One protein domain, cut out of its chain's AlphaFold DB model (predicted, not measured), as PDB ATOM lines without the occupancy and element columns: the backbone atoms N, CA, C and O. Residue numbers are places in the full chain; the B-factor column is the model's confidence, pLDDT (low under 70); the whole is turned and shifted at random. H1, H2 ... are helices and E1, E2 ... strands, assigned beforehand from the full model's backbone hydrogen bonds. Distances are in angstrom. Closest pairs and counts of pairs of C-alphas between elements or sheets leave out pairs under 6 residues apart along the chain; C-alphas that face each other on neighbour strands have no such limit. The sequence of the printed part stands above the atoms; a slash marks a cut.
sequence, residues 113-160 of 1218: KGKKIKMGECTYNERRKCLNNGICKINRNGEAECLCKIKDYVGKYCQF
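AT A GLANCE: This is residues 113 to 160 of the 1218 residues of an uncharacterized protein of Parastrongyloides trichosuri (UniProt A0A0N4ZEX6). With little regular structure, this model is built round a small hairpin, E1 and E2, with short helix H2 over one face, short helix H1 near one end and unnamed residues 148 to 160 folding back at the other. The 48 printed residues hold H1, H2, E1, E2 in that order, a mixed class with 19 residues in named elements and a two-strand antiparallel sheet. It is compact, radius of gyration of the C-alphas 10.8 A, spanning 32 by 18 by 12 A.

HOW THE PARTS SIT: Start at H1, residues 113 to 119, with every O i to N i+4 pair within hydrogen-bond range; H2, residues 124 to 127, is too short for such a pair. H1 and H2 are apart. Look next at E1, residues 135 to 138: the closest C-alphas of H2 and E1, Arg 127 and Cys 136, are 5.4 A apart. E2, residues 144 to 147, forms an antiparallel hairpin with E1, at 143 degrees; N 135 and O 147 are 2.9 A apart, within hydrogen-bond range.

IN THESE COORDINATES: Find C-alpha 113 at (231.853, 203.224, 348.638); from there H1 runs 9.9 A. H2 runs 5.0 A, E1 10.3 A and E2 9.8 A, to C-alpha 147 at (222.691, 216.072, 336.942).

THE WHOLE: The farthest C-alphas, Gly 114 and Lys 151, are 32.9 A apart. The printed part has no cut and no long link; pLDDT is under 70 at residues 113 to 128 and 142.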
ATOM      1  N   LYS A 113     232.593 201.972 348.371       45.72
ATOM      2  CA  LYS A 113     231.853 203.224 348.638       45.72
ATOM      3  C   LYS A 113     232.773 204.291 349.239       45.72
ATOM      4  O   LYS A 113     232.806 205.419 348.749       45.72
ATOM      5  N   GLY A 114     233.585 203.922 350.235       47.72
ATOM      6  CA  GLY A 114     234.570 204.812 350.857       47.72
ATOM      7  C   GLY A 114     235.617 205.357 349.874       47.72
ATOM      8  O   GLY A 114     235.992 206.527 349.965       47.72
ATOM      9  N   LYS A 115     236.051 204.554 348.892       48.69
ATOM     10  CA  LYS A 115     236.910 205.007 347.784       48.69
ATOM     11  C   LYS A 115     236.161 205.900 346.790       48.69
ATOM     12  O   LYS A 115     236.690 206.955 346.453       48.69
ATOM     13  N   LYS A 116     234.936 205.552 346.374       49.88
ATOM     14  CA  LYS A 116     234.120 206.386 345.464       49.88
ATOM     15  C   LYS A 116     233.895 207.795 346.012       49.88
ATOM     16  O   LYS A 116     234.098 208.762 345.283       49.88
ATOM     17  N   ILE A 117     233.580 207.926 347.302       51.38
ATOM     18  CA  ILE A 117     233.403 209.229 347.968       51.38
ATOM     19  C   ILE A 117     234.711 210.051 347.974       51.38
ATOM     20  O   ILE A 117     234.659 211.273 347.867       51.38
ATOM     21  N   LYS A 118     235.884 209.402 348.042       49.84
ATOM     22  CA  LYS A 118     237.199 210.070 347.954       49.84
ATOM     23  C   LYS A 118     237.642 210.407 346.524       49.84
ATOM     24  O   LYS A 118     238.434 211.327 346.361       49.84
ATOM     25  N   MET A 119     237.172 209.671 345.514       52.97
ATOM     26  CA  MET A 119     237.540 209.878 344.103       52.97
ATOM     27  C   MET A 119     236.575 210.806 343.348       52.97
ATOM     28  O   MET A 119     236.978 211.424 342.372       52.97
ATOM     29  N   GLY A 120     235.306 210.902 343.760       56.38
ATOM     30  CA  GLY A 120     234.302 211.818 343.194       56.38
ATOM     31  C   GLY A 120     233.751 211.461 341.802       56.38
ATOM     32  O   GLY A 120     232.681 211.952 341.437       56.38
ATOM     33  N   GLU A 121     234.427 210.601 341.037       57.34
ATOM     34  CA  GLU A 121     234.049 210.234 339.667       57.34
ATOM     35  C   GLU A 121     233.114 209.015 339.556       57.34
ATOM     36  O   GLU A 121     233.291 207.995 340.225       57.34
ATOM     37  N   CYS A 122     232.157 209.082 338.620       67.25
ATOM     38  CA  CYS A 122     231.357 207.933 338.186       67.25
ATOM     39  C   CYS A 122     232.166 206.953 337.319       67.25
ATOM     40  O   CYS A 122     232.951 207.375 336.467       67.25
ATOM     41  N   THR A 123     231.878 205.654 337.416       65.12
ATOM     42  CA  THR A 123     232.364 204.645 336.450       65.12
ATOM     43  C   THR A 123     231.691 204.791 335.075       65.12
ATOM     44  O   THR A 123     230.647 205.430 334.945       65.12
ATOM     45  N   TYR A 124     232.252 204.173 334.030       55.56
ATOM     46  CA  TYR A 124     231.693 204.198 332.667       55.56
ATOM     47  C   TYR A 124     230.235 203.692 332.605       55.56
ATOM     48  O   TYR A 124     229.368 204.357 332.032       55.56
ATOM     49  N   ASN A 125     229.932 202.585 333.294       58.47
ATOM     50  CA  ASN A 125     228.578 202.016 333.372       58.47
ATOM     51  C   ASN A 125     227.603 202.864 334.210       58.47
ATOM     52  O   ASN A 125     226.391 202.692 334.102       58.47
ATOM     53  N   GLU A 126     228.103 203.779 335.042       69.75
ATOM     54  CA  GLU A 126     227.287 204.798 335.714       69.75
ATOM     55  C   GLU A 126     227.065 206.012 334.800       69.75
ATOM     56  O   GLU A 126     225.932 206.472 334.685       69.75
ATOM     57  N   ARG A 127     228.088 206.458 334.054       66.69
ATOM     58  CA  ARG A 127     227.960 207.532 333.049       66.69
ATOM     59  C   ARG A 127     226.926 207.178 331.970       66.69
ATOM     60  O   ARG A 127     226.030 207.977 331.725       66.69
ATOM     61  N   ARG A 128     226.957 205.955 331.411       66.81
ATOM     62  CA  ARG A 128     225.967 205.465 330.418       66.81
ATOM     63  C   ARG A 128     224.534 205.301 330.954       66.81
ATOM     64  O   ARG A 128     223.625 205.031 330.168       66.81
ATOM     65  N   LYS A 129     224.291 205.452 332.264       75.25
ATOM     66  CA  LYS A 129     222.921 205.508 332.803       75.25
ATOM     67  C   LYS A 129     222.296 206.889 332.637       75.25
ATOM     68  O   LYS A 129     221.075 206.944 332.557       75.25
ATOM     69  N   CYS A 130     223.071 207.961 332.533       79.50
ATOM     70  CA  CYS A 130     222.525 209.282 332.241       79.50
ATOM     71  C   CYS A 130     222.195 209.396 330.748       79.50
ATOM     72  O   CYS A 130     223.014 209.050 329.899       79.50
ATOM     73  N   LEU A 131     220.982 209.846 330.435       81.25
ATOM     74  CA  LEU A 131     220.549 210.181 329.080       81.25
ATOM     75  C   LEU A 131     220.687 211.686 328.830       81.25
ATOM     76  O   LEU A 131     220.952 212.462 329.753       81.25
ATOM     77  N   ASN A 132     220.506 212.085 327.571       76.94
ATOM     78  CA  ASN A 132     220.261 213.464 327.141       76.94
ATOM     79  C   ASN A 132     221.326 214.456 327.660       76.94
ATOM     80  O   ASN A 132     221.034 215.554 328.135       76.94
ATOM     81  N   ASN A 133     222.589 214.013 327.595       74.56
ATOM     82  CA  ASN A 133     223.794 214.699 328.077       74.56
ATOM     83  C   ASN A 133     223.775 215.112 329.568       74.56
ATOM     84  O   ASN A 133     224.449 216.063 329.968       74.56
ATOM     85  N   GLY A 134     223.040 214.376 330.408       79.19
ATOM     86  CA  GLY A 134     223.084 214.508 331.867       79.19
ATOM     87  C   GLY A 134     224.456 214.146 332.452       79.19
ATOM     88  O   GLY A 134     225.042 213.116 332.120       79.19
ATOM     89  N   ILE A 135     224.970 214.982 333.356       82.94
ATOM     90  CA  ILE A 135     226.321 214.837 333.918       82.94
ATOM     91  C   ILE A 135     226.272 213.910 335.137       82.94
ATOM     92  O   ILE A 135     225.693 214.260 336.164       82.94
ATOM     93  N   CYS A 136     226.905 212.739 335.055       82.69
ATOM     94  CA  CYS A 136     226.994 211.820 336.192       82.69
ATOM     95  C   CYS A 136     227.915 212.367 337.295       82.69
ATOM     96  O   CYS A 136     229.056 212.748 337.023       82.69
ATOM     97  N   LYS A 137     227.447 212.337 338.546       83.12
ATOM     98  CA  LYS A 137     228.208 212.706 339.746       83.12
ATOM     99  C   LYS A 137     227.982 211.689 340.868       83.12
ATOM    100  O   LYS A 137     226.898 211.127 340.982       83.12
ATOM    101  N   ILE A 138     228.987 211.472 341.718       80.69
ATOM    102  CA  ILE A 138     228.829 210.683 342.949       80.69
ATOM    103  C   ILE A 138     228.225 211.556 344.065       80.69
ATOM    104  O   ILE A 138     228.719 212.652 344.352       80.69
ATOM    105  N   ASN A 139     227.152 211.072 344.693       75.81
ATOM    106  CA  ASN A 139     226.474 211.726 345.812       75.81
ATOM    107  C   ASN A 139     227.178 211.443 347.162       75.81
ATOM    108  O   ASN A 139     228.127 210.662 347.249       75.81
ATOM    109  N   ARG A 140     226.702 212.062 348.254       74.00
ATOM    110  CA  ARG A 140     227.296 211.901 349.602       74.00
ATOM    111  C   ARG A 140     227.242 210.466 350.154       74.00
ATOM    112  O   ARG A 140     227.994 210.164 351.075       74.00
ATOM    113  N   ASN A 141     226.403 209.599 349.589       71.62
ATOM    114  CA  ASN A 141     226.239 208.201 349.993       71.62
ATOM    115  C   ASN A 141     227.131 207.242 349.171       71.62
ATOM    116  O   ASN A 141     227.140 206.039 349.429       71.62
ATOM    117  N   GLY A 142     227.884 207.757 348.188       67.44
ATOM    118  CA  GLY A 142     228.718 206.958 347.284       67.44
ATOM    119  C   GLY A 142     227.980 206.399 346.061       67.44
ATOM    120  O   GLY A 142     228.528 205.545 345.363       67.44
ATOM    121  N   GLU A 143     226.757 206.864 345.793       76.50
ATOM    122  CA  GLU A 143     225.921 206.426 344.672       76.50
ATOM    123  C   GLU A 143     226.022 207.398 343.488       76.50
ATOM    124  O   GLU A 143     226.247 208.593 343.673       76.50
ATOM    125  N   ALA A 144     225.826 206.899 342.266       77.25
ATOM    126  CA  ALA A 144     225.811 207.721 341.060       77.25
ATOM    127  C   ALA A 144     224.444 208.388 340.815       77.25
ATOM    128  O   ALA A 144     223.403 207.728 340.820       77.25
ATOM    129  N   GLU A 145     224.476 209.690 340.542       84.44
ATOM    130  CA  GLU A 145     223.333 210.575 340.311       84.44
ATOM    131  C   GLU A 145     223.537 211.360 339.003       84.44
ATOM    132  O   GLU A 145     224.644 211.819 338.715       84.44
ATOM    133  N   CYS A 146     222.485 211.512 338.193       86.62
ATOM    134  CA  CYS A 146     222.548 212.242 336.925       86.62
ATOM    135  C   CYS A 146     222.084 213.692 337.104       86.62
ATOM    136  O   CYS A 146     220.912 213.955 337.360       86.62
ATOM    137  N   LEU A 147     222.998 214.645 336.926       85.44
ATOM    138  CA  LEU A 147     222.691 216.072 336.942       85.44
ATOM    139  C   LEU A 147     222.140 216.496 335.577       85.44
ATOM    140  O   LEU A 147     222.885 216.653 334.605       85.44
ATOM    141  N   CYS A 148     220.824 216.670 335.509       85.62
ATOM    142  CA  CYS A 148     220.128 217.058 334.288       85.62
ATOM    143  C   CYS A 148     220.302 218.545 333.975       85.62
ATOM    144  O   CYS A 148     220.393 219.392 334.868       85.62
ATOM    145  N   LYS A 149     220.325 218.875 332.682       80.31
ATOM    146  CA  LYS A 149     220.457 220.255 332.218       80.31
ATOM    147  C   LYS A 149     219.194 221.051 332.572       80.31
ATOM    148  O   LYS A 149     218.087 220.701 332.163       80.31
ATOM    149  N   ILE A 150     219.380 222.108 333.363       71.12
ATOM    150  CA  ILE A 150     218.307 222.907 333.973       71.12
ATOM    151  C   ILE A 150     217.312 223.388 332.903       71.12
ATOM    152  O   ILE A 150     217.716 224.020 331.930       71.12
ATOM    153  N   LYS A 151     216.017 223.117 333.133       76.25
ATOM    154  CA  LYS A 151     214.862 223.383 332.245       76.25
ATOM    155  C   LYS A 151     214.783 222.574 330.936       76.25
ATOM    156  O   LYS A 151     213.752 222.668 330.284       76.25
ATOM    157  N   ASP A 152     215.777 221.754 330.589       85.44
ATOM    158  CA  ASP A 152     215.715 220.902 329.388       85.44
ATOM    159  C   ASP A 152     215.146 219.502 329.718       85.44
ATOM    160  O   ASP A 152     214.182 219.057 329.093       85.44
ATOM    161  N   TYR A 153     215.690 218.832 330.747       87.81
ATOM    162  CA  TYR A 153     215.359 217.438 331.102       87.81
ATOM    163  C   TYR A 153     215.233 217.198 332.615       87.81
ATOM    164  O   TYR A 153     215.778 217.948 333.428       87.81
ATOM    165  N   VAL A 154     214.544 216.116 332.992       90.00
ATOM    166  CA  VAL A 154     214.331 215.681 334.386       90.00
ATOM    167  C   VAL A 154     214.239 214.145 334.502       90.00
ATOM    168  O   VAL A 154     214.212 213.437 333.498       90.00
ATOM    169  N   GLY A 155     214.203 213.622 335.732       87.38
ATOM    170  CA  GLY A 155     214.236 212.186 336.048       87.38
ATOM    171  C   GLY A 155     215.593 211.741 336.587       87.38
ATOM    172  O   GLY A 155     216.603 212.393 336.325       87.38
ATOM    173  N   LYS A 156     215.638 210.624 337.323       84.75
ATOM    174  CA  LYS A 156     216.876 210.070 337.908       84.75
ATOM    175  C   LYS A 156     217.962 209.777 336.867       84.75
ATOM    176  O   LYS A 156     219.144 209.730 337.203       84.75
ATOM    177  N   TYR A 157     217.559 209.590 335.612       85.50
ATOM    178  CA  TYR A 157     218.430 209.334 334.470       85.50
ATOM    179  C   TYR A 157     218.353 210.435 333.401       85.50
ATOM    180  O   TYR A 157     218.844 210.224 332.295       85.50
ATOM    181  N   CYS A 158     217.735 211.583 333.707       85.62
ATOM    182  CA  CYS A 158     217.422 212.661 332.756       85.62
ATOM    183  C   CYS A 158     216.568 212.212 331.556       85.62
ATOM    184  O   CYS A 158     216.650 212.781 330.472       85.62
ATOM    185  N   GLN A 159     215.755 211.173 331.761       84.44
ATOM    186  CA  GLN A 159     215.026 210.441 330.725       84.44
ATOM    187  C   GLN A 159     213.651 211.024 330.363       84.44
ATOM    188  O   GLN A 159     212.909 210.387 329.615       84.44
ATOM    189  N   PHE A 160     213.282 212.171 330.939       88.62
ATOM    190  CA  PHE A 160     212.026 212.858 330.663       88.62
ATOM    191  C   PHE A 160     212.280 214.276 330.137       88.62
ATOM    192  O   PHE A 160     212.993 215.041 330.795       88.62
TER     193      PHE A 160